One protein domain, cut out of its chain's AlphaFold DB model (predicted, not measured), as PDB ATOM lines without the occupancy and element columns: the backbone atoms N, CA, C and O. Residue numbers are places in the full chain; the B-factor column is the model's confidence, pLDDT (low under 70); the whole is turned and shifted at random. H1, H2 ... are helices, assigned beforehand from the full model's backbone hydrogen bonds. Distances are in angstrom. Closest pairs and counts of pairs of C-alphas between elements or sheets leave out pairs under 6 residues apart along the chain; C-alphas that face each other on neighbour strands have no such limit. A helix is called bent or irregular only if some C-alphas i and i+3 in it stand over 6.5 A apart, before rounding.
ATOM      1  N   SER A   4     169.844 136.727 102.343       54.64
ATOM      2  CA  SER A   4     171.251 136.846 102.727       54.64
ATOM      3  C   SER A   4     171.457 137.656 104.009       54.64
ATOM      4  O   SER A   4     172.257 137.247 104.842       54.64
ATOM      5  N   ALA A   5     170.710 138.748 104.210       57.70
ATOM      6  CA  ALA A   5     170.809 139.571 105.416       57.70
ATOM      7  C   ALA A   5     170.240 138.862 106.652       57.70
ATOM      8  O   ALA A   5     170.752 139.034 107.755       57.70
ATOM      9  N   VAL A   6     169.208 138.028 106.476       60.71
ATOM     10  CA  VAL A   6     168.662 137.220 107.577       60.71
ATOM     11  C   VAL A   6     169.699 136.189 108.017       60.71
ATOM     12  O   VAL A   6     170.052 136.146 109.191       60.71
ATOM     13  N   PHE A   7     170.272 135.429 107.080       58.61
ATOM     14  CA  PHE A   7     171.277 134.413 107.403       58.61
ATOM     15  C   PHE A   7     172.534 135.006 108.061       58.61
ATOM     16  O   PHE A   7     173.038 134.446 109.034       58.61
ATOM     17  N   THR A   8     173.022 136.160 107.588       58.28
ATOM     18  CA  THR A   8     174.172 136.836 108.212       58.28
ATOM     19  C   THR A   8     173.838 137.381 109.598       58.28
ATOM     20  O   THR A   8     174.676 137.288 110.499       58.28
ATOM     21  N   SER A   9     172.621 137.898 109.801       60.22
ATOM     22  CA  SER A   9     172.180 138.379 111.113       60.22
ATOM     23  C   SER A   9     172.056 137.250 112.139       60.22
ATOM     24  O   SER A   9     172.457 137.431 113.288       60.22
ATOM     25  N   GLU A  10     171.590 136.071 111.718       61.64
ATOM     26  CA  GLU A  10     171.444 134.903 112.588       61.64
ATOM     27  C   GLU A  10     172.797 134.242 112.894       61.64
ATOM     28  O   GLU A  10     173.070 133.927 114.052       61.64
ATOM     29  N   LEU A  11     173.717 134.142 111.921       59.26
ATOM     30  CA  LEU A  11     175.095 133.712 112.214       59.26
ATOM     31  C   LEU A  11     175.805 134.663 113.183       59.26
ATOM     32  O   LEU A  11     176.578 134.218 114.029       59.26
ATOM     33  N   GLY A  12     175.535 135.965 113.082       56.72
ATOM     34  CA  GLY A  12     176.096 136.967 113.985       56.72
ATOM     35  C   GLY A  12     175.601 136.856 115.431       56.72
ATOM     36  O   GLY A  12     176.256 137.401 116.316       56.72
ATOM     37  N   LYS A  13     174.474 136.172 115.682       60.75
ATOM     38  CA  LYS A  13     173.931 135.896 117.026       60.75
ATOM     39  C   LYS A  13     174.349 134.529 117.576       60.75
ATOM     40  O   LYS A  13     174.148 134.265 118.756       60.75
ATOM     41  N   PHE A  14     174.904 133.644 116.748       63.81
ATOM     42  CA  PHE A  14     175.235 132.284 117.167       63.81
ATOM     43  C   PHE A  14     176.425 132.291 118.131       63.81
ATOM     44  O   PHE A  14     177.566 132.443 117.699       63.81
ATOM     45  N   HIS A  15     176.166 132.158 119.433       62.02
ATOM     46  CA  HIS A  15     177.193 132.038 120.469       62.02
ATOM     47  C   HIS A  15     177.791 130.629 120.442       62.02
ATOM     48  O   HIS A  15     177.204 129.675 120.948       62.02
ATOM     49  N   PHE A  16     178.964 130.500 119.825       65.75
ATOM     50  CA  PHE A  16     179.763 129.284 119.873       65.75
ATOM     51  C   PHE A  16     181.018 129.590 120.703       65.75
ATOM     52  O   PHE A  16     181.766 130.488 120.314       65.75
ATOM     53  N   PRO A  17     181.290 128.858 121.801       68.91
ATOM     54  CA  PRO A  17     182.426 129.122 122.689       68.91
ATOM     55  C   PRO A  17     183.790 129.341 122.004       68.91
ATOM     56  O   PRO A  17     184.536 130.215 122.448       68.91
ATOM     57  N   PRO A  18     184.161 128.622 120.920       75.73
ATOM     58  CA  PRO A  18     185.451 128.868 120.281       75.73
ATOM     59  C   PRO A  18     185.505 130.186 119.501       75.73
ATOM     60  O   PRO A  18     186.606 130.631 119.200       75.73
ATOM     61  N   PHE A  19     184.376 130.830 119.180       78.53
ATOM     62  CA  PHE A  19     184.393 132.148 118.535       78.53
ATOM     63  C   PHE A  19     184.842 133.230 119.516       78.53
ATOM     64  O   PHE A  19     185.700 134.035 119.172       78.53
ATOM     65  N   ASP A  20     184.332 133.205 120.748       76.23
ATOM     66  CA  ASP A  20     184.716 134.175 121.780       76.23
ATOM     67  C   ASP A  20     186.177 133.957 122.204       76.23
ATOM     68  O   ASP A  20     186.937 134.907 122.383       76.23
ATOM     69  N   GLY A  21     186.601 132.690 122.299       83.61
ATOM     70  CA  GLY A  21     188.000 132.335 122.540       83.61
ATOM     71  C   GLY A  21     188.932 132.788 121.413       83.61
ATOM     72  O   GLY A  21     190.008 133.314 121.688       83.61
ATOM     73  N   LEU A  22     188.515 132.629 120.151       85.53
ATOM     74  CA  LEU A  22     189.288 133.095 119.000       85.53
ATOM     75  C   LEU A  22     189.367 134.622 118.961       85.53
ATOM     76  O   LEU A  22     190.445 135.142 118.709       85.53
ATOM     77  N   GLN A  23     188.272 135.331 119.253       83.43
ATOM     78  CA  GLN A  23     188.271 136.791 119.333       83.43
ATOM     79  C   GLN A  23     189.309 137.274 120.347       83.43
ATOM     80  O   GLN A  23     190.232 137.985 119.973       83.43
ATOM     81  N   LYS A  24     189.238 136.775 121.588       84.15
ATOM     82  CA  LYS A  24     190.203 137.107 122.649       84.15
ATOM     83  C   LYS A  24     191.639 136.764 122.263       84.15
ATOM     84  O   LYS A  24     192.550 137.517 122.585       84.15
ATOM     85  N   ALA A  25     191.854 135.643 121.572       86.50
ATOM     86  CA  ALA A  25     193.180 135.263 121.097       86.50
ATOM     87  C   ALA A  25     193.709 136.224 120.023       86.50
ATOM     88  O   ALA A  25     194.877 136.597 120.077       86.50
ATOM     89  N   LEU A  26     192.872 136.646 119.069       87.57
ATOM     90  CA  LEU A  26     193.262 137.619 118.045       87.57
ATOM     91  C   LEU A  26     193.563 138.985 118.663       87.57
ATOM     92  O   LEU A  26     194.600 139.560 118.347       87.57
ATOM     93  N   SER A  27     192.723 139.454 119.587       85.23
ATOM     94  CA  SER A  27     192.950 140.691 120.337       85.23
ATOM     95  C   SER A  27     194.240 140.623 121.151       85.23
ATOM     96  O   SER A  27     195.070 141.519 121.072       85.23
ATOM     97  N   ALA A  28     194.485 139.510 121.851       87.10
ATOM     98  CA  ALA A  28     195.728 139.305 122.591       87.10
ATOM     99  C   ALA A  28     196.959 139.312 121.673       87.10
ATOM    100  O   ALA A  28     197.984 139.876 122.041       87.10
ATOM    101  N   VAL A  29     196.873 138.718 120.476       88.10
ATOM    102  CA  VAL A  29     197.954 138.771 119.481       88.10
ATOM    103  C   VAL A  29     198.162 140.200 118.986       88.10
ATOM    104  O   VAL A  29     199.308 140.636 118.915       88.10
ATOM    105  N   HIS A  30     197.092 140.940 118.689       88.56
ATOM    106  CA  HIS A  30     197.157 142.346 118.274       88.56
ATOM    107  C   HIS A  30     197.845 143.206 119.342       88.56
ATOM    108  O   HIS A  30     198.872 143.823 119.063       88.56
ATOM    109  N   THR A  31     197.384 143.132 120.594       86.82
ATOM    110  CA  THR A  31     197.950 143.890 121.718       86.82
ATOM    111  C   THR A  31     199.384 143.470 122.055       86.82
ATOM    112  O   THR A  31     200.217 144.324 122.349       86.82
ATOM    113  N   ALA A  32     199.707 142.172 122.007       88.08
ATOM    114  CA  ALA A  32     201.039 141.677 122.363       88.08
ATOM    115  C   ALA A  32     202.092 141.934 121.276       88.08
ATOM    116  O   ALA A  32     203.261 142.143 121.594       88.08
ATOM    117  N   THR A  33     201.707 141.879 119.998       88.50
ATOM    118  CA  THR A  33     202.645 142.062 118.878       88.50
ATOM    119  C   THR A  33     202.707 143.501 118.370       88.50
ATOM    120  O   THR A  33     203.675 143.849 117.698       88.50
ATOM    121  N   GLY A  34     201.688 144.323 118.652       85.77
ATOM    122  CA  GLY A  34     201.531 145.658 118.068       85.77
ATOM    123  C   GLY A  34     201.349 145.632 116.547       85.77
ATOM    124  O   GLY A  34     201.587 146.637 115.879       85.77
ATOM    125  N   MET A  35     201.008 144.470 115.981       85.51
ATOM    126  CA  MET A  35     200.829 144.305 114.543       85.51
ATOM    127  C   MET A  35     199.479 144.863 114.099       85.51
ATOM    128  O   MET A  35     198.488 144.640 114.790       85.51
ATOM    129  N   PRO A  36     199.403 145.483 112.907       88.10
ATOM    130  CA  PRO A  36     198.135 145.934 112.354       88.10
ATOM    131  C   PRO A  36     197.180 144.754 112.124       88.10
ATOM    132  O   PRO A  36     197.618 143.642 111.805       88.10
ATOM    133  N   TRP A  37     195.872 144.988 112.218       87.27
ATOM    134  CA  TRP A  37     194.850 143.943 112.067       87.27
ATOM    135  C   TRP A  37     194.985 143.079 110.808       87.27
ATOM    136  O   TRP A  37     194.789 141.862 110.886       87.27
ATOM    137  N   TRP A  38     195.379 143.644 109.659       88.06
ATOM    138  CA  TRP A  38     195.620 142.840 108.453       88.06
ATOM    139  C   TRP A  38     196.685 141.751 108.686       88.06
ATOM    140  O   TRP A  38     196.521 140.612 108.242       88.06
ATOM    141  N   ALA A  39     197.751 142.062 109.428       87.88
ATOM    142  CA  ALA A  39     198.833 141.131 109.739       87.88
ATOM    143  C   ALA A  39     198.405 140.107 110.800       87.88
ATOM    144  O   ALA A  39     198.783 138.936 110.717       87.88
ATOM    145  N   VAL A  40     197.549 140.501 111.747       89.66
ATOM    146  CA  VAL A  40     196.929 139.576 112.711       89.66
ATOM    147  C   VAL A  40     196.061 138.542 111.985       89.66
ATOM    148  O   VAL A  40     196.205 137.342 112.215       89.66
ATOM    149  N   ILE A  41     195.237 138.961 111.022       88.07
ATOM    150  CA  ILE A  41     194.414 138.044 110.213       88.07
ATOM    151  C   ILE A  41     195.291 137.108 109.364       88.07
ATOM    152  O   ILE A  41     195.040 135.897 109.297       88.07
ATOM    153  N   VAL A  42     196.343 137.641 108.731       88.79
ATOM    154  CA  VAL A  42     197.293 136.843 107.938       88.79
ATOM    155  C   VAL A  42     198.032 135.830 108.817       88.79
ATOM    156  O   VAL A  42     198.126 134.659 108.447       88.79
ATOM    157  N   SER A  43     198.508 136.235 109.994       90.20
ATOM    158  CA  SER A  43     199.214 135.349 110.925       90.20
ATOM    159  C   SER A  43     198.299 134.260 111.490       90.20
ATOM    160  O   SER A  43     198.688 133.093 111.496       90.20
ATOM    161  N   ALA A  44     197.054 134.586 111.851       89.23
ATOM    162  CA  ALA A  44     196.047 133.607 112.258       89.23
ATOM    163  C   ALA A  44     195.784 132.576 111.150       89.23
ATOM    164  O   ALA A  44     195.726 131.368 111.399       89.23
ATOM    165  N   THR A  45     195.703 133.044 109.902       89.00
ATOM    166  CA  THR A  45     195.568 132.173 108.730       89.00
ATOM    167  C   THR A  45     196.796 131.278 108.564       89.00
ATOM    168  O   THR A  45     196.652 130.076 108.338       89.00
ATOM    169  N   LEU A  46     198.007 131.819 108.720       90.08
ATOM    170  CA  LEU A  46     199.250 131.055 108.623       90.08
ATOM    171  C   LEU A  46     199.356 129.997 109.731       90.08
ATOM    172  O   LEU A  46     199.697 128.852 109.444       90.08
ATOM    173  N   MET A  47     198.997 130.333 110.971       90.14
ATOM    174  CA  MET A  47     198.964 129.384 112.088       90.14
ATOM    175  C   MET A  47     197.969 128.251 111.837       90.14
ATOM    176  O   MET A  47     198.305 127.080 112.017       90.14
ATOM    177  N   ALA A  48     196.775 128.565 111.328       87.75
ATOM    178  CA  ALA A  48     195.814 127.549 110.910       87.75
ATOM    179  C   ALA A  48     196.360 126.653 109.782       87.75
ATOM    180  O   ALA A  48     196.143 125.437 109.783       87.75
ATOM    181  N   LYS A  49     197.093 127.226 108.819       87.16
ATOM    182  CA  LYS A  49     197.754 126.460 107.750       87.16
ATOM    183  C   LYS A  49     198.841 125.547 108.308       87.16
ATOM    184  O   LYS A  49     198.881 124.389 107.911       87.16
ATOM    185  N   LEU A  50     199.654 126.007 109.257       90.95
ATOM    186  CA  LEU A  50     200.670 125.184 109.921       90.95
ATOM    187  C   LEU A  50     200.039 124.047 110.735       90.95
ATOM    188  O   LEU A  50     200.478 122.905 110.630       90.95
ATOM    189  N   ALA A  51     198.957 124.320 111.467       89.62
ATOM    190  CA  ALA A  51     198.222 123.300 112.214       89.62
ATOM    191  C   ALA A  51     197.576 122.244 111.295       89.62
ATOM    192  O   ALA A  51     197.544 121.057 111.620       89.62
ATOM    193  N   THR A  52     197.087 122.653 110.120       88.12
ATOM    194  CA  THR A  52     196.475 121.746 109.131       88.12
ATOM    195  C   THR A  52     197.479 121.129 108.153       88.12
ATOM    196  O   THR A  52     197.129 120.193 107.435       88.12
ATOM    197  N   PHE A  53     198.733 121.580 108.146       89.55
ATOM    198  CA  PHE A  53     199.797 121.085 107.276       89.55
ATOM    199  C   PHE A  53     200.041 119.565 107.365       89.55
ATOM    200  O   PHE A  53     200.042 118.912 106.316       89.55
ATOM    201  N   PRO A  54     200.183 118.938 108.553       88.70
ATOM    202  CA  PRO A  54     200.350 117.484 108.629       88.70
ATOM    203  C   PRO A  54     199.141 116.731 108.054       88.70
ATOM    204  O   PRO A  54     199.298 115.721 107.364       88.70
ATOM    205  N   LEU A  55     197.930 117.255 108.267       87.91
ATOM    206  CA  LEU A  55     196.710 116.696 107.690       87.91
ATOM    207  C   LEU A  55     196.683 116.854 106.162       87.91
ATOM    208  O   LEU A  55     196.241 115.942 105.461       87.91
ATOM    209  N   ALA A  56     197.196 117.972 105.642       87.11
ATOM    210  CA  ALA A  56     197.336 118.201 104.210       87.11
ATOM    211  C   ALA A  56     198.279 117.173 103.566       87.11
ATOM    212  O   ALA A  56     197.939 116.619 102.524       87.11
ATOM    213  N   ILE A  57     199.397 116.827 104.218       88.27
ATOM    214  CA  ILE A  57     200.308 115.771 103.741       88.27
ATOM    215  C   ILE A  57     199.589 114.418 103.663       88.27
ATOM    216  O   ILE A  57     199.702 113.712 102.658       88.27
ATOM    217  N   VAL A  58     198.836 114.040 104.701       86.32
ATOM    218  CA  VAL A  58     198.083 112.772 104.720       86.32
ATOM    219  C   VAL A  58     197.024 112.741 103.617       86.32
ATOM    220  O   VAL A  58     196.929 111.751 102.885       86.32
ATOM    221  N   SER A  59     196.269 113.831 103.454       86.62
ATOM    222  CA  SER A  59     195.269 113.962 102.388       86.62
ATOM    223  C   SER A  59     195.908 113.871 100.999       86.62
ATOM    224  O   SER A  59     195.409 113.151 100.126       86.62
ATOM    225  N   GLN A  60     197.066 114.509 100.805       86.70
ATOM    226  CA  GLN A  60     197.790 114.481  99.539       86.70
ATOM    227  C   GLN A  60     198.288 113.072  99.206       86.70
ATOM    228  O   GLN A  60     198.061 112.585  98.099       86.70
ATOM    229  N   ARG A  61     198.883 112.365 100.176       87.35
ATOM    230  CA  ARG A  61     199.317 110.966 100.008       87.35
ATOM    231  C   ARG A  61     198.154 110.051  99.614       87.35
ATOM    232  O   ARG A  61     198.288 109.241  98.699       87.35
ATOM    233  N   ASN A  62     197.004 110.194 100.270       85.56
ATOM    234  CA  ASN A  62     195.809 109.407  99.958       85.56
ATOM    235  C   ASN A  62     195.251 109.733  98.562       85.56
ATOM    236  O   ASN A  62     194.825 108.836  97.837       85.56
ATOM    237  N   SER A  63     195.310 111.002  98.157       84.33
ATOM    238  CA  SER A  63     194.887 111.448  96.826       84.33
ATOM    239  C   SER A  63     195.767 110.866  95.719       84.33
ATOM    240  O   SER A  63     195.248 110.446  94.688       84.33
ATOM    241  N   VAL A  64     197.078 110.749  95.951       84.88
ATOM    242  CA  VAL A  64     197.990 110.050  95.032       84.88
ATOM    243  C   VAL A  64     197.599 108.576  94.903       84.88
ATOM    244  O   VAL A  64     197.390 108.112  93.786       84.88
ATOM    245  N   ARG A  65     197.393 107.855  96.016       84.60
ATOM    246  CA  ARG A  65     196.935 106.447  95.993       84.60
ATOM    247  C   ARG A  65     195.628 106.269  95.216       84.60
ATOM    248  O   ARG A  65     195.504 105.338  94.422       84.60
ATOM    249  N   TYR A  66     194.675 107.183  95.397       85.44
ATOM    250  CA  TYR A  66     193.430 107.183  94.631       85.44
ATOM    251  C   TYR A  66     193.677 107.342  93.128       85.44
ATOM    252  O   TYR A  66     193.086 106.609  92.340       85.44
ATOM    253  N   LEU A  67     194.560 108.254  92.710       84.10
ATOM    254  CA  LEU A  67     194.873 108.436  91.290       84.10
ATOM    255  C   LEU A  67     195.531 107.208  90.658       84.10
ATOM    256  O   LEU A  67     195.250 106.924  89.496       84.10
ATOM    257  N   LEU A  68     196.350 106.474  91.416       84.53
ATOM    258  CA  LEU A  68     196.924 105.199  90.976       84.53
ATOM    259  C   LEU A  68     195.843 104.128  90.793       84.53
ATOM    260  O   LEU A  68     195.842 103.400  89.806       84.53
ATOM    261  N   ALA A  69     194.882 104.054  91.716       86.26
ATOM    262  CA  ALA A  69     193.786 103.089  91.649       86.26
ATOM    263  C   ALA A  69     192.688 103.475  90.638       86.26
ATOM    264  O   ALA A  69     191.957 102.606  90.156       86.26
ATOM    265  N   LYS A  70     192.562 104.766  90.300       87.88
ATOM    266  CA  LYS A  70     191.527 105.331  89.420       87.88
ATOM    267  C   LYS A  70     191.329 104.560  88.105       87.88
ATOM    268  O   LYS A  70     190.189 104.166  87.858       87.88
ATOM    269  N   PRO A  71     192.358 104.288  87.274       88.45
ATOM    270  CA  PRO A  71     192.159 103.544  86.027       88.45
ATOM    271  C   PRO A  71     191.618 102.123  86.261       88.45
ATOM    272  O   PRO A  71     190.799 101.634  85.483       88.45
ATOM    273  N   GLY A  72     192.031 101.458  87.347       87.87
ATOM    274  CA  GLY A  72     191.498 100.150  87.734       87.87
ATOM    275  C   GLY A  72     190.027 100.225  88.146       87.87
ATOM    276  O   GLY A  72     189.211  99.419  87.698       87.87
ATOM    277  N   ILE A  73     189.672 101.237  88.941       89.92
ATOM    278  CA  ILE A  73     188.293 101.502  89.370       89.92
ATOM    279  C   ILE A  73     187.397 101.773  88.159       89.92
ATOM    280  O   ILE A  73     186.327 101.180  88.059       89.92
ATOM    281  N   GLU A  74     187.831 102.609  87.216       92.16
ATOM    282  CA  GLU A  74     187.061 102.935  86.009       92.16
ATOM    283  C   GLU A  74     186.786 101.693  85.151       92.16
ATOM    284  O   GLU A  74     185.639 101.460  84.764       92.16
ATOM    285  N   LYS A  75     187.792 100.832  84.933       93.03
ATOM    286  CA  LYS A  75     187.620  99.553  84.215       93.03
ATOM    287  C   LYS A  75     186.594  98.645  84.899       93.03
ATOM    288  O   LYS A  75     185.737  98.051  84.241       93.03
ATOM    289  N   VAL A  76     186.668  98.530  86.223       92.21
ATOM    290  CA  VAL A  76     185.756  97.693  87.014       92.21
ATOM    291  C   VAL A  76     184.333  98.254  87.004       92.21
ATOM    292  O   VAL A  76     183.380  97.506  86.779       92.21
ATOM    293  N   LEU A  77     184.172  99.565  87.180       94.15
ATOM    294  CA  LEU A  77     182.871 100.230  87.134       94.15
ATOM    295  C   LEU A  77     182.226 100.134  85.748       94.15
ATOM    296  O   LEU A  77     181.019  99.911  85.673       94.15
ATOM    297  N   ALA A  78     183.007 100.230  84.668       95.29
ATOM    298  CA  ALA A  78     182.524 100.019  83.304       95.29
ATOM    299  C   ALA A  78     182.006  98.585  83.098       95.29
ATOM    300  O   ALA A  78     180.932  98.388  82.529       95.29
ATOM    301  N   ARG A  79     182.704  97.577  83.641       95.07
ATOM    302  CA  ARG A  79     182.252  96.176  83.605       95.07
ATOM    303  C   ARG A  79     180.947  95.971  84.380       95.07
ATOM    304  O   ARG A  79     180.052  95.292  83.887       95.07
ATOM    305  N   ILE A  80     180.825  96.549  85.579       94.74
ATOM    306  CA  ILE A  80     179.584  96.488  86.373       94.74
ATOM    307  C   ILE A  80     178.444  97.173  85.617       94.74
ATOM    308  O   ILE A  80     177.341  96.639  85.562       94.74
ATOM    309  N   ARG A  81     178.718  98.333  85.012       94.59
ATOM    310  CA  ARG A  81     177.743  99.087  84.225       94.59
ATOM    311  C   ARG A  81     177.220  98.267  83.048       94.59
ATOM    312  O   ARG A  81     176.012  98.115  82.932       94.59
ATOM    313  N   SER A  82     178.116  97.684  82.254       95.33
ATOM    314  CA  SER A  82     177.759  96.840  81.109       95.33
ATOM    315  C   SER A  82     176.894  95.641  81.514       95.33
ATOM    316  O   SER A  82     175.858  95.419  80.896       95.33
ATOM    317  N   LYS A  83     177.244  94.932  82.600       95.00
ATOM    318  CA  LYS A  83     176.431  93.813  83.116       95.00
ATOM    319  C   LYS A  83     175.039  94.253  83.568       95.00
ATOM    320  O   LYS A  83     174.050  93.609  83.240       95.00
ATOM    321  N   VAL A  84     174.958  95.358  84.313       94.86
ATOM    322  CA  VAL A  84     173.676  95.891  84.797       94.86
ATOM    323  C   VAL A  84     172.806  96.381  83.641       94.86
ATOM    324  O   VAL A  84     171.595  96.195  83.685       94.86
ATOM    325  N   ASP A  85     173.395  96.989  82.611       93.89
ATOM    326  CA  ASP A  85     172.660  97.442  81.430       93.89
ATOM    327  C   ASP A  85     172.145  96.244  80.597       93.89
ATOM    328  O   ASP A  85     170.997  96.268  80.151       93.89
ATOM    329  N   GLU A  86     172.920  95.157  80.472       94.38
ATOM    330  CA  GLU A  86     172.478  93.909  79.827       94.38
ATOM    331  C   GLU A  86     171.315  93.240  80.588       94.38
ATOM    332  O   GLU A  86     170.304  92.867  79.989       94.38
ATOM    333  N   GLU A  87     171.417  93.123  81.916       94.14
ATOM    334  CA  GLU A  87     170.346  92.586  82.767       94.14
ATOM    335  C   GLU A  87     169.100  93.480  82.747       94.14
ATOM    336  O   GLU A  87     167.975  92.979  82.674       94.14
ATOM    337  N   ALA A  88     169.285  94.801  82.768       94.17
ATOM    338  CA  ALA A  88     168.188  95.754  82.683       94.17
ATOM    339  C   ALA A  88     167.440  95.638  81.350       94.17
ATOM    340  O   ALA A  88     166.209  95.703  81.350       94.17
ATOM    341  N   PHE A  89     168.158  95.414  80.244       93.72
ATOM    342  CA  PHE A  89     167.564  95.144  78.938       93.72
ATOM    343  C   PHE A  89     166.823  93.798  78.922       93.72
ATOM    344  O   PHE A  89     165.649  93.742  78.553       93.72
ATOM    345  N   ARG A  90     167.468  92.725  79.400       94.68
ATOM    346  CA  ARG A  90     166.922  91.355  79.404       94.68
ATOM    347  C   ARG A  90     165.652  91.219  80.246       94.68
ATOM    348  O   ARG A  90     164.691  90.590  79.814       94.68
ATOM    349  N   TYR A  91     165.632  91.819  81.433       93.57
ATOM    350  CA  TYR A  91     164.521  91.726  82.387       93.57
ATOM    351  C   TYR A  91     163.611  92.961  82.394       93.57
ATOM    352  O   TYR A  91     162.778  93.096  83.292       93.57
ATOM    353  N   ARG A  92     163.780  93.880  81.430       91.69
ATOM    354  CA  ARG A  92     163.003  95.128  81.303       91.69
ATOM    355  C   ARG A  92     162.902  95.901  82.621       91.69
ATOM    356  O   ARG A  92     161.822  96.303  83.057       91.69
ATOM    357  N   TRP A  93     164.033  96.078  83.300       92.85
ATOM    358  CA  TRP A  93     164.062  96.813  84.561       92.85
ATOM    359  C   TRP A  93     163.675  98.278  84.362       92.85
ATOM    360  O   TRP A  93     164.043  98.914  83.378       92.85
ATOM    361  N   SER A  94     163.004  98.856  85.360       93.08
ATOM    362  CA  SER A  94     162.836 100.307  85.416       93.08
ATOM    363  C   SER A  94     164.186 101.002  85.636       93.08
ATOM    364  O   SER A  94     165.071 100.481  86.325       93.08
ATOM    365  N   ASN A  95     164.329 102.231  85.131       91.91
ATOM    366  CA  ASN A  95     165.537 103.049  85.318       91.91
ATOM    367  C   ASN A  95     165.941 103.192  86.797       91.91
ATOM    368  O   ASN A  95     167.127 103.221  87.129       91.91
ATOM    369  N   ARG A  96     164.958 103.249  87.709       93.96
ATOM    370  CA  ARG A  96     165.190 103.316  89.160       93.96
ATOM    371  C   ARG A  96     165.831 102.032  89.688       93.96
ATOM    372  O   ARG A  96     166.779 102.112  90.467       93.96
ATOM    373  N   ARG A  97     165.346 100.867  89.241       93.34
ATOM    374  CA  ARG A  97     165.883  99.558  89.635       93.34
ATOM    375  C   ARG A  97     167.305  99.362  89.110       93.34
ATOM    376  O   ARG A  97     168.175  99.018  89.902       93.34
ATOM    377  N   SER A  98     167.564  99.669  87.837       91.69
ATOM    378  CA  SER A  98     168.915  99.585  87.252       91.69
ATOM    379  C   SER A  98     169.931 100.447  88.017       91.69
ATOM    380  O   SER A  98     170.978  99.954  88.437       91.69
ATOM    381  N   LYS A  99     169.591 101.709  88.329       94.27
ATOM    382  CA  LYS A  99     170.457 102.593  89.134       94.27
ATOM    383  C   LYS A  99     170.718 102.056  90.544       94.27
ATOM    384  O   LYS A  99     171.841 102.168  91.033       94.27
ATOM    385  N   LEU A 100     169.701 101.490  91.200       95.75
ATOM    386  CA  LEU A 100     169.838 100.926  92.544       95.75
ATOM    387  C   LEU A 100     170.773  99.709  92.550       95.75
ATOM    388  O   LEU A 100     171.684  99.653  93.374       95.75
ATOM    389  N   VAL A 101     170.589  98.784  91.602       94.49
ATOM    390  CA  VAL A 101     171.437  97.590  91.450       94.49
ATOM    391  C   VAL A 101     172.870  97.983  91.095       94.49
ATOM    392  O   VAL A 101     173.810  97.488  91.715       94.49
ATOM    393  N   TYR A 102     173.052  98.934  90.170       95.55
ATOM    394  CA  TYR A 102     174.368  99.490  89.855       95.55
ATOM    395  C   TYR A 102     175.050 100.060  91.101       95.55
ATOM    396  O   TYR A 102     176.185  99.692  91.389       95.55
ATOM    397  N   LYS A 103     174.361 100.912  91.874       95.42
ATOM    398  CA  LYS A 103     174.920 101.522  93.091       95.42
ATOM    399  C   LYS A 103     175.296 100.463  94.131       95.42
ATOM    400  O   LYS A 103     176.373 100.556  94.714       95.42
ATOM    401  N   ALA A 104     174.445  99.457  94.339       95.37
ATOM    402  CA  ALA A 104     174.713  98.360  95.265       95.37
ATOM    403  C   ALA A 104     175.961  97.561  94.846       95.37
ATOM    404  O   ALA A 104     176.910  97.455  95.625       95.37
ATOM    405  N   ASN A 105     176.015  97.097  93.592       94.04
ATOM    406  CA  ASN A 105     177.146  96.330  93.055       94.04
ATOM    407  C   ASN A 105     178.446  97.144  93.033       94.04
ATOM    408  O   ASN A 105     179.490  96.653  93.463       94.04
ATOM    409  N   ALA A 106     178.380  98.402  92.588       94.14
ATOM    410  CA  ALA A 106     179.518  99.314  92.580       94.14
ATOM    411  C   ALA A 106     180.052  99.551  93.997       94.14
ATOM    412  O   ALA A 106     181.257  99.470  94.205       94.14
ATOM    413  N   SER A 107     179.178  99.779  94.985       93.21
ATOM    414  CA  SER A 107     179.601 100.022  96.372       93.21
ATOM    415  C   SER A 107     180.328  98.828  97.000       93.21
ATOM    416  O   SER A 107     181.305  99.028  97.720       93.21
ATOM    417  N   ARG A 108     179.909  97.593  96.684       92.84
ATOM    418  CA  ARG A 108     180.553  96.368  97.176       92.84
ATOM    419  C   ARG A 108     181.976  96.238  96.644       92.84
ATOM    420  O   ARG A 108     182.914  96.117  97.423       92.84
ATOM    421  N   VAL A 109     182.129  96.323  95.324       90.51
ATOM    422  CA  VAL A 109     183.438  96.160  94.679       90.51
ATOM    423  C   VAL A 109     184.368  97.323  95.022       90.51
ATOM    424  O   VAL A 109     185.556  97.134  95.259       90.51
ATOM    425  N   LEU A 110     183.833  98.538  95.126       89.85
ATOM    426  CA  LEU A 110     184.623  99.703  95.503       89.85
ATOM    427  C   LEU A 110     185.140  99.605  96.946       89.85
ATOM    428  O   LEU A 110     186.280  99.980  97.202       89.85
ATOM    429  N   LYS A 111     184.359  99.028  97.870       89.13
ATOM    430  CA  LYS A 111     184.812  98.726  99.237       89.13
ATOM    431  C   LYS A 111     185.983  97.736  99.249       89.13
ATOM    432  O   LYS A 111     186.932  97.947  99.997       89.13
ATOM    433  N   GLU A 112     185.947  96.701  98.412       89.08
ATOM    434  CA  GLU A 112     187.055  95.742  98.263       89.08
ATOM    435  C   GLU A 112     188.320  96.422  97.718       89.08
ATOM    436  O   GLU A 112     189.415  96.206  98.235       89.08
ATOM    437  N   ILE A 113     188.173  97.307  96.726       85.90
ATOM    438  CA  ILE A 113     189.289  98.091  96.180       85.90
ATOM    439  C   ILE A 113     189.879  99.021  97.250       85.90
ATOM    440  O   ILE A 113     191.099  99.098  97.376       85.90
ATOM    441  N   TYR A 114     189.046  99.696  98.045       85.28
ATOM    442  CA  TYR A 114     189.516 100.565  99.130       85.28
ATOM    443  C   TYR A 114     190.357  99.813 100.162       85.28
ATOM    444  O   TYR A 114     191.382 100.329 100.601       85.28
ATOM    445  N   LEU A 115     189.957  98.585 100.505       85.11
ATOM    446  CA  LEU A 115     190.730  97.715 101.390       85.11
ATOM    447  C   LEU A 115     192.036  97.249 100.731       85.11
ATOM    448  O   LEU A 115     193.073  97.246 101.382       85.11
ATOM    449  N   LYS A 116     192.007  96.905  99.435       84.89
ATOM    450  CA  LYS A 116     193.189  96.431  98.695       84.89
ATOM    451  C   LYS A 116     194.274  97.500  98.533       84.89
ATOM    452  O   LYS A 116     195.452  97.179  98.622       84.89
ATOM    453  N   TYR A 117     193.889  98.745  98.260       79.67
ATOM    454  CA  TYR A 117     194.832  99.842  98.004       79.67
ATOM    455  C   TYR A 117     195.097 100.732  99.235       79.67
ATOM    456  O   TYR A 117     195.797 101.738  99.107       79.67
ATOM    457  N   ASP A 118     194.534 100.396 100.407       80.71
ATOM    458  CA  ASP A 118     194.651 101.167 101.660       80.71
ATOM    459  C   ASP A 118     194.443 102.682 101.445       80.71
ATOM    460  O   ASP A 118     195.221 103.537 101.888       80.71
ATOM    461  N   PHE A 119     193.400 103.046 100.698       80.45
ATOM    462  CA  PHE A 119     192.974 104.438 100.597       80.45
ATOM    463  C   PHE A 119     191.503 104.560 100.980       80.45
ATOM    464  O   PHE A 119     190.649 103.785 100.549       80.45
ATOM    465  N   HIS A 120     191.203 105.564 101.806       80.66
ATOM    466  CA  HIS A 120     189.844 105.854 102.258       80.66
ATOM    467  C   HIS A 120     189.420 107.234 101.757       80.66
ATOM    468  O   HIS A 120     190.149 108.198 101.990       80.66
ATOM    469  N   PRO A 121     188.236 107.391 101.139       77.10
ATOM    470  CA  PRO A 121     187.784 108.692 100.638       77.10
ATOM    471  C   PRO A 121     187.678 109.748 101.750       77.10
ATOM    472  O   PRO A 121     187.969 110.921 101.525       77.10
ATOM    473  N   LEU A 122     187.362 109.327 102.980       81.06
ATOM    474  CA  LEU A 122     187.322 110.211 104.149       81.06
ATOM    475  C   LEU A 122     188.689 110.828 104.480       81.06
ATOM    476  O   LEU A 122     188.729 111.971 104.920       81.06
ATOM    477  N   ARG A 123     189.804 110.129 104.216       79.98
ATOM    478  CA  ARG A 123     191.162 110.675 104.408       79.98
ATOM    479  C   ARG A 123     191.522 111.738 103.365       79.98
ATOM    480  O   ARG A 123     192.378 112.567 103.627       79.98
ATOM    481  N   THR A 124     190.884 111.732 102.193       78.54
ATOM    482  CA  THR A 124     191.041 112.817 101.207       78.54
ATOM    483  C   THR A 124     190.210 114.035 101.609       78.54
ATOM    484  O   THR A 124     190.695 115.163 101.558       78.54
ATOM    485  N   ILE A 125     188.971 113.822 102.061       84.34
ATOM    486  CA  ILE A 125     188.046 114.910 102.427       84.34
ATOM    487  C   ILE A 125     188.374 115.498 103.813       84.34
ATOM    488  O   ILE A 125     187.954 116.613 104.122       84.34
ATOM    489  N   SER A 126     189.170 114.809 104.640       82.58
ATOM    490  CA  SER A 126     189.509 115.237 106.004       82.58
ATOM    491  C   SER A 126     190.089 116.650 106.078       82.58
ATOM    492  O   SER A 126     189.770 117.380 107.012       82.58
ATOM    493  N   LEU A 127     190.889 117.067 105.088       85.35
ATOM    494  CA  LEU A 127     191.434 118.426 105.037       85.35
ATOM    495  C   LEU A 127     190.326 119.477 104.893       85.35
ATOM    496  O   LEU A 127     190.312 120.452 105.637       85.35
ATOM    497  N   ALA A 128     189.377 119.262 103.978       85.64
ATOM    498  CA  ALA A 128     188.252 120.173 103.778       85.64
ATOM    499  C   ALA A 128     187.350 120.216 105.022       85.64
ATOM    500  O   ALA A 128     186.964 121.290 105.474       85.64
ATOM    501  N   LEU A 129     187.087 119.052 105.621       87.10
ATOM    502  CA  LEU A 129     186.337 118.928 106.874       87.10
ATOM    503  C   LEU A 129     186.992 119.678 108.041       87.10
ATOM    504  O   LEU A 129     186.274 120.220 108.871       87.10
ATOM    505  N   ALA A 130     188.324 119.732 108.103       85.77
ATOM    506  CA  ALA A 130     189.046 120.484 109.128       85.77
ATOM    507  C   ALA A 130     189.125 121.990 108.820       85.77
ATOM    508  O   ALA A 130     189.044 122.813 109.729       85.77
ATOM    509  N   GLN A 131     189.264 122.371 107.548       86.30
ATOM    510  CA  GLN A 131     189.397 123.773 107.144       86.30
ATOM    511  C   GLN A 131     188.078 124.546 107.207       86.30
ATOM    512  O   GLN A 131     188.097 125.714 107.589       86.30
ATOM    513  N   ILE A 132     186.944 123.921 106.861       86.92
ATOM    514  CA  ILE A 132     185.634 124.594 106.854       86.92
ATOM    515  C   ILE A 132     185.308 125.199 108.233       86.92
ATOM    516  O   ILE A 132     185.026 126.397 108.280       86.92
ATOM    517  N   PRO A 133     185.406 124.467 109.363       87.13
ATOM    518  CA  PRO A 133     185.180 125.039 110.689       87.13
ATOM    519  C   PRO A 133     186.120 126.196 111.025       87.13
ATOM    520  O   PRO A 133     185.671 127.189 111.591       87.13
ATOM    521  N   ILE A 134     187.404 126.104 110.659       86.65
ATOM    522  CA  ILE A 134     188.387 127.165 110.917       86.65
ATOM    523  C   ILE A 134     188.021 128.427 110.134       86.65
ATOM    524  O   ILE A 134     187.971 129.517 110.702       86.65
ATOM    525  N   TRP A 135     187.713 128.283 108.844       86.04
ATOM    526  CA  TRP A 135     187.336 129.404 107.989       86.04
ATOM    527  C   TRP A 135     186.029 130.053 108.449       86.04
ATOM    528  O   TRP A 135     185.942 131.279 108.510       86.04
ATOM    529  N   VAL A 136     185.036 129.246 108.838       86.45
ATOM    530  CA  VAL A 136     183.779 129.738 109.418       86.45
ATOM    531  C   VAL A 136     184.045 130.484 110.726       86.45
ATOM    532  O   VAL A 136     183.552 131.596 110.884       86.45
ATOM    533  N   SER A 137     184.864 129.930 111.623       86.74
ATOM    534  CA  SER A 137     185.197 130.549 112.914       86.74
ATOM    535  C   SER A 137     185.897 131.893 112.739       86.74
ATOM    536  O   SER A 137     185.461 132.887 113.315       86.74
ATOM    537  N   LEU A 138     186.933 131.947 111.896       86.17
ATOM    538  CA  LEU A 138     187.652 133.185 111.594       86.17
ATOM    539  C   LEU A 138     186.720 134.219 110.952       86.17
ATOM    540  O   LEU A 138     186.675 135.364 111.387       86.17
ATOM    541  N   SER A 139     185.906 133.805 109.979       86.12
ATOM    542  CA  SER A 139     184.982 134.711 109.289       86.12
ATOM    543  C   SER A 139     183.883 135.253 110.206       86.12
ATOM    544  O   SER A 139     183.460 136.394 110.047       86.12
ATOM    545  N   VAL A 140     183.365 134.449 111.139       83.77
ATOM    546  CA  VAL A 140     182.381 134.914 112.130       83.77
ATOM    547  C   VAL A 140     183.045 135.856 113.130       83.77
ATOM    548  O   VAL A 140     182.473 136.898 113.427       83.77
ATOM    549  N   THR A 141     184.255 135.535 113.590       84.69
ATOM    550  CA  THR A 141     185.016 136.361 114.540       84.69
ATOM    551  C   THR A 141     185.328 137.737 113.958       84.69
ATOM    552  O   THR A 141     184.980 138.740 114.571       84.69
ATOM    553  N   VAL A 142     185.864 137.805 112.736       84.13
ATOM    554  CA  VAL A 142     186.127 139.082 112.051       84.13
ATOM    555  C   VAL A 142     184.832 139.877 111.859       84.13
ATOM    556  O   VAL A 142     184.779 141.054 112.183       84.13
ATOM    557  N   ARG A 143     183.731 139.240 111.432       82.06
ATOM    558  CA  ARG A 143     182.435 139.938 111.305       82.06
ATOM    559  C   ARG A 143     181.885 140.450 112.632       82.06
ATOM    560  O   ARG A 143     181.182 141.458 112.637       82.06
ATOM    561  N   ARG A 144     182.137 139.744 113.737       78.98
ATOM    562  CA  ARG A 144     181.758 140.205 115.075       78.98
ATOM    563  C   ARG A 144     182.571 141.433 115.450       78.98
ATOM    564  O   ARG A 144     181.950 142.431 115.783       78.98
ATOM    565  N   LEU A 145     183.890 141.396 115.265       78.96
ATOM    566  CA  LEU A 145     184.771 142.549 115.462       78.96
ATOM    567  C   LEU A 145     184.327 143.762 114.617       78.96
ATOM    568  O   LEU A 145     184.325 144.883 115.108       78.96
ATOM    569  N   CYS A 146     183.873 143.552 113.373       78.91
ATOM    570  CA  CYS A 146     183.382 144.640 112.512       78.91
ATOM    571  C   CYS A 146     181.971 145.135 112.891       78.91
ATOM    572  O   CYS A 146     181.532 146.176 112.418       78.91
ATOM    573  N   GLY A 147     181.200 144.371 113.670       69.91
ATOM    574  CA  GLY A 147     179.778 144.634 113.913       69.91
ATOM    575  C   GLY A 147     179.421 145.000 115.354       69.91
ATOM    576  O   GLY A 147     178.295 145.441 115.594       69.91
ATOM    577  N   THR A 148     180.327 144.795 116.311       66.51
ATOM    578  CA  THR A 148     180.100 145.021 117.747       66.51
ATOM    579  C   THR A 148     179.745 146.472 118.075       66.51
ATOM    580  O   THR A 148     178.657 146.677 118.621       66.51
ATOM    581  N   PRO A 149     180.521 147.508 117.697       60.04
ATOM    582  CA  PRO A 149     180.193 148.869 118.118       60.04
ATOM    583  C   PRO A 149     178.968 149.434 117.405       60.04
ATOM    584  O   PRO A 149     178.238 150.222 117.996       60.04
ATOM    585  N   ILE A 150     178.675 148.995 116.174       60.20
ATOM    586  CA  ILE A 150     177.472 149.421 115.442       60.20
ATOM    587  C   ILE A 150     176.206 148.963 116.183       60.20
ATOM    588  O   ILE A 150     175.219 149.696 116.248       60.20
ATOM    589  N   LYS A 151     176.224 147.759 116.770       58.74
ATOM    590  CA  LYS A 151     175.086 147.228 117.536       58.74
ATOM    591  C   LYS A 151     174.905 147.942 118.871       58.74
ATOM    592  O   LYS A 151     173.763 148.220 119.233       58.74
ATOM    593  N   GLU A 152     175.994 148.255 119.566       56.82
ATOM    594  CA  GLU A 152     175.929 148.981 120.839       56.82
ATOM    595  C   GLU A 152     175.507 150.447 120.635       56.82
ATOM    596  O   GLU A 152     174.649 150.945 121.366       56.82
ATOM    597  N   LEU A 153     175.977 151.096 119.560       57.10
ATOM    598  CA  LEU A 153     175.496 152.415 119.128       57.10
ATOM    599  C   LEU A 153     173.993 152.409 118.816       57.10
ATOM    600  O   LEU A 153     173.270 153.304 119.253       57.10
ATOM    601  N   HIS A 154     173.503 151.400 118.089       58.93
ATOM    602  CA  HIS A 154     172.087 151.317 117.720       58.93
ATOM    603  C   HIS A 154     171.189 151.053 118.934       58.93
ATOM    604  O   HIS A 154     170.118 151.643 119.041       58.93
ATOM    605  N   LYS A 155     171.598 150.164 119.847       58.38
ATOM    606  CA  LYS A 155     170.768 149.793 121.000       58.38
ATOM    607  C   LYS A 155     170.586 150.935 121.993       58.38
ATOM    608  O   LYS A 155     169.490 151.084 122.522       58.38
ATOM    609  N   ASN A 156     171.637 151.719 122.234       53.89
ATOM    610  CA  ASN A 156     171.651 152.636 123.371       53.89
ATOM    611  C   ASN A 156     171.639 154.117 122.972       53.89
ATOM    612  O   ASN A 156     171.487 154.962 123.848       53.89
ATOM    613  N   GLY A 157     171.823 154.467 121.689       60.21
ATOM    614  CA  GLY A 157     171.911 155.868 121.233       60.21
ATOM    615  C   GLY A 157     173.062 156.672 121.868       60.21
ATOM    616  O   GLY A 157     173.228 157.857 121.587       60.21
ATOM    617  N   GLN A 158     173.851 156.024 122.723       55.28
ATOM    618  CA  GLN A 158     174.958 156.518 123.521       55.28
ATOM    619  C   GLN A 158     175.928 155.346 123.693       55.28
ATOM    620  O   GLN A 158     175.512 154.237 124.036       55.28
ATOM    621  N   ILE A 159     177.218 155.578 123.448       55.18
ATOM    622  CA  ILE A 159     178.269 154.610 123.777       55.18
ATOM    623  C   ILE A 159     178.379 154.619 125.305       55.18
ATOM    624  O   ILE A 159     179.017 155.504 125.867       55.18
ATOM    625  N   ILE A 160     177.709 153.689 125.983       50.98
ATOM    626  CA  ILE A 160     178.008 153.382 127.383       50.98
ATOM    627  C   ILE A 160     179.024 152.247 127.324       50.98
ATOM    628  O   ILE A 160     178.624 151.123 127.012       50.98
ATOM    629  N   PRO A 161     180.320 152.512 127.554       52.32
ATOM    630  CA  PRO A 161     181.289 151.444 127.578       52.32
ATOM    631  C   PRO A 161     181.028 150.598 128.830       52.32
ATOM    632  O   PRO A 161     181.418 150.976 129.928       52.32
ATOM    633  N   SER A 162     180.357 149.452 128.700       52.64
ATOM    634  CA  SER A 162     180.702 148.334 129.584       52.64
ATOM    635  C   SER A 162     182.165 147.986 129.307       52.64
ATOM    636  O   SER A 162     182.563 148.082 128.146       52.64
ATOM    637  N   ASP A 163     182.961 147.595 130.306       55.13
ATOM    638  CA  ASP A 163     184.409 147.347 130.134       55.13
ATOM    639  C   ASP A 163     184.713 146.472 128.898       55.13
ATOM    640  O   ASP A 163     185.592 146.782 128.102       55.13
ATOM    641  N   GLU A 164     183.874 145.465 128.644       60.48
ATOM    642  CA  GLU A 164     183.968 144.566 127.484       60.48
ATOM    643  C   GLU A 164     183.720 145.247 126.119       60.48
ATOM    644  O   GLU A 164     184.214 144.810 125.082       60.48
ATOM    645  N   SER A 165     182.960 146.340 126.101       59.62
ATOM    646  CA  SER A 165     182.664 147.114 124.891       59.62
ATOM    647  C   SER A 165     183.693 148.210 124.608       59.62
ATOM    648  O   SER A 165     183.808 148.619 123.456       59.62
ATOM    649  N   ALA A 166     184.462 148.663 125.608       64.12
ATOM    650  CA  ALA A 166     185.543 149.625 125.391       64.12
ATOM    651  C   ALA A 166     186.639 149.016 124.504       64.12
ATOM    652  O   ALA A 166     187.029 149.621 123.501       64.12
ATOM    653  N   ASP A 167     187.037 147.781 124.816       70.01
ATOM    654  CA  ASP A 167     187.976 147.006 124.004       70.01
ATOM    655  C   ASP A 167     187.404 146.791 122.600       70.01
ATOM    656  O   ASP A 167     188.052 147.120 121.611       70.01
ATOM    657  N   ALA A 168     186.138 146.374 122.489       69.30
ATOM    658  CA  ALA A 168     185.492 146.156 121.195       69.30
ATOM    659  C   ALA A 168     185.412 147.428 120.322       69.30
ATOM    660  O   ALA A 168     185.524 147.346 119.097       69.30
ATOM    661  N   VAL A 169     185.218 148.608 120.925       70.87
ATOM    662  CA  VAL A 169     185.233 149.899 120.212       70.87
ATOM    663  C   VAL A 169     186.649 150.237 119.741       70.87
ATOM    664  O   VAL A 169     186.813 150.671 118.601       70.87
ATOM    665  N   SER A 170     187.664 150.008 120.578       76.57
ATOM    666  CA  SER A 170     189.071 150.224 120.216       76.57
ATOM    667  C   SER A 170     189.522 149.283 119.096       76.57
ATOM    668  O   SER A 170     190.164 149.715 118.141       76.57
ATOM    669  N   GLU A 171     189.151 148.006 119.173       80.47
ATOM    670  CA  GLU A 171     189.449 146.997 118.155       80.47
ATOM    671  C   GLU A 171     188.809 147.356 116.812       80.47
ATOM    672  O   GLU A 171     189.470 147.318 115.776       80.47
ATOM    673  N   PHE A 172     187.542 147.774 116.823       79.65
ATOM    674  CA  PHE A 172     186.861 148.233 115.615       79.65
ATOM    675  C   PHE A 172     187.501 149.492 115.026       79.65
ATOM    676  O   PHE A 172     187.703 149.560 113.815       79.65
ATOM    677  N   ALA A 173     187.849 150.469 115.868       78.29
ATOM    678  CA  ALA A 173     188.537 151.679 115.427       78.29
ATOM    679  C   ALA A 173     189.874 151.350 114.756       78.29
ATOM    680  O   ALA A 173     190.154 151.858 113.673       78.29
ATOM    681  N   ALA A 174     190.644 150.436 115.347       82.67
ATOM    682  CA  ALA A 174     191.878 149.939 114.760       82.67
ATOM    683  C   ALA A 174     191.622 149.211 113.426       82.67
ATOM    684  O   ALA A 174     192.327 149.461 112.452       82.67
ATOM    685  N   MET A 175     190.578 148.382 113.312       82.19
ATOM    686  CA  MET A 175     190.236 147.724 112.043       82.19
ATOM    687  C   MET A 175     189.831 148.691 110.920       82.19
ATOM    688  O   MET A 175     190.047 148.369 109.751       82.19
ATOM    689  N   MET A 176     189.285 149.868 111.242       80.32
ATOM    690  CA  MET A 176     188.981 150.897 110.236       80.32
ATOM    691  C   MET A 176     190.237 151.552 109.647       80.32
ATOM    692  O   MET A 176     190.190 152.069 108.533       80.32
ATOM    693  N   THR A 177     191.350 151.564 110.386       79.33
ATOM    694  CA  THR A 177     192.582 152.268 109.986       79.33
ATOM    695  C   THR A 177     193.726 151.341 109.586       79.33
ATOM    696  O   THR A 177     194.628 151.754 108.862       79.33
ATOM    697  N   GLU A 178     193.724 150.100 110.071       83.47
ATOM    698  CA  GLU A 178     194.840 149.154 109.968       83.47
ATOM    699  C   GLU A 178     194.658 148.110 108.854       83.47
ATOM    700  O   GLU A 178     195.043 146.945 109.001       83.47
ATOM    701  N   GLY A 179     194.066 148.506 107.728       79.59
ATOM    702  CA  GLY A 179     194.076 147.725 106.491       79.59
ATOM    703  C   GLY A 179     195.437 147.731 105.783       79.59
ATOM    704  O   GLY A 179     196.427 148.276 106.279       79.59
ATOM    705  N   CYS A 180     195.513 147.109 104.605       78.87
ATOM    706  CA  CYS A 180     196.717 147.164 103.775       78.87
ATOM    707  C   CYS A 180     196.401 147.329 102.287       78.87
ATOM    708  O   CYS A 180     195.338 146.966 101.793       78.87
ATOM    709  N   LEU A 181     197.373 147.877 101.556       75.08
ATOM    710  CA  LEU A 181     197.287 148.102 100.115       75.08
ATOM    711  C   LEU A 181     196.083 148.989  99.717       75.08
ATOM    712  O   LEU A 181     196.034 150.137 100.147       75.08
ATOM    713  N   TRP A 182     195.157 148.508  98.880       73.93
ATOM    714  CA  TRP A 182     194.011 149.280  98.368       73.93
ATOM    715  C   TRP A 182     192.774 149.232  99.283       73.93
ATOM    716  O   TRP A 182     191.801 149.929  99.009       73.93
ATOM    717  N   PHE A 183     192.803 148.446 100.366       75.41
ATOM    718  CA  PHE A 183     191.712 148.341 101.339       75.41
ATOM    719  C   PHE A 183     192.194 148.837 102.716       75.41
ATOM    720  O   PHE A 183     192.666 148.051 103.537       75.41
ATOM    721  N   PRO A 184     192.140 150.156 102.984       75.45
ATOM    722  CA  PRO A 184     192.568 150.710 104.271       75.45
ATOM    723  C   PRO A 184     191.601 150.368 105.414       75.45
ATOM    724  O   PRO A 184     192.031 150.263 106.558       75.45
ATOM    725  N   ASP A 185     190.325 150.154 105.093       80.56
ATOM    726  CA  ASP A 185     189.266 149.846 106.049       80.56
ATOM    727  C   ASP A 185     188.847 148.373 105.913       80.56
ATOM    728  O   ASP A 185     188.306 147.962 104.885       80.56
ATOM    729  N   LEU A 186     189.112 147.568 106.949       79.84
ATOM    730  CA  LEU A 186     188.744 146.143 107.004       79.84
ATOM    731  C   LEU A 186     187.265 145.917 107.365       79.84
ATOM    732  O   LEU A 186     186.780 144.783 107.304       79.84
ATOM    733  N   THR A 187     186.549 146.962 107.784       76.71
ATOM    734  CA  THR A 187     185.160 146.871 108.260       76.71
ATOM    735  C   THR A 187     184.142 146.984 107.131       76.71
ATOM    736  O   THR A 187     183.024 146.470 107.238       76.71
ATOM    737  N   VAL A 188     184.547 147.599 106.021       74.27
ATOM    738  CA  VAL A 188     183.720 147.826 104.842       74.27
ATOM    739  C   VAL A 188     183.955 146.714 103.818       74.27
ATOM    740  O   VAL A 188     185.077 146.269 103.584       74.27
ATOM    741  N   SER A 189     182.879 146.226 103.195       69.20
ATOM    742  CA  SER A 189     183.005 145.318 102.053       69.20
ATOM    743  C   SER A 189     183.697 146.041 100.904       69.20
ATOM    744  O   SER A 189     183.241 147.126 100.549       69.20
ATOM    745  N   ASP A 190     184.734 145.440 100.315       66.67
ATOM    746  CA  ASP A 190     185.520 146.057  99.240       66.67
ATOM    747  C   ASP A 190     184.610 146.666  98.155       66.67
ATOM    748  O   ASP A 190     183.886 145.958  97.450       66.67
ATOM    749  N   HIS A 191     184.589 148.002  98.093       60.37
ATOM    750  CA  HIS A 191     183.794 148.772  97.137       60.37
ATOM    751  C   HIS A 191     184.557 149.031  95.833       60.37
ATOM    752  O   HIS A 191     183.942 149.468  94.857       60.37
TER     753      HIS A 191
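This is residues 4 to 191 of the 235 residues of the protein "NSFL1 cofactor p47" of Trichuris trichiura (UniProt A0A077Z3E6). A long rod: two bent helices, H3 and H5, run opposite ways along it, and at one end the far part of H3 folds back with H4 as a helical hairpin that makes an arm. At the other end H2, H6 and the short arm H5b gather round the ends of H3a and H5a, while the small H1 is near H5a, and residues 153 to 158 stick out. The printed part has 188 residues with six named helices, H1 to H6 in chain order, and no named strand: all helix. The whole is extended, with a radius of gyration of the C-alphas of 25.7 A and spans of 79 by 36 by 33 A.

H1 is residues 4 to 11, beginning at C-alpha 4 (171.251, 136.846, 102.727), and H2 is residues 17 to 33, 24.3 A long. H3, residues 37 to 90, was assigned as one helix by its hydrogen bonds but is bent: C-alphas 51 and 54 are 7.2 A apart. Its arms are H3a, residues 37 to 51, 20.9 A, and H3b, residues 54 to 90, 51.5 A, ending at C-alpha 90 (166.922, 91.355, 79.404). H3b is irregular, with C-alphas 68 and 71 7.1 A apart, and has a kink of 49 degrees near residue 70. H4 is residues 95 to 116, 31.4 A. H5, residues 121 to 156, was likewise assigned as one helix but is bent, with C-alphas 146 and 149 7.7 A apart. Its arms are H5a, residues 121 to 146, 38.1 A and irregular, with C-alphas 124 and 127 6.8 A apart, and H5b, residues 149 to 156. H6 is residues 163 to 177, 22.3 A, ending at C-alpha 177 (192.582, 152.268, 109.986).

H5a touches H3b, the closest C-alphas being those of Thr 124 and Ser 59, 4.5 A apart. H3a is close to H5a but not clearly touching, opposite ways at a shallow tilt of 20 degrees. H3b and H4 touch as a hairpin at a steep tilt of 41 degrees, closest at C-alphas Ala 88 and Ser 98, 6.0 A. H2 touches H5a, closest at C-alphas Gln 23 and Thr 141, 5.8 A. H6 touches H5b, closest at C-alphas Val 169 and Pro 149, 5.6 A. Every O i to N i+4 pair is within hydrogen-bond range in H1, H2, H3a, H4 and H5b, against 31 of 33 in H3b, 18 of 22 in H5a and 8 of 11 in H6.

The farthest C-alphas, of Arg 90 and Ile 160, are 79.2 A apart. The printed part has no cut and no long link. Mean pLDDT of the printed part is 81.2; residues 4 to 17, 147 to 166, 168 and 189 to 191 are under 70.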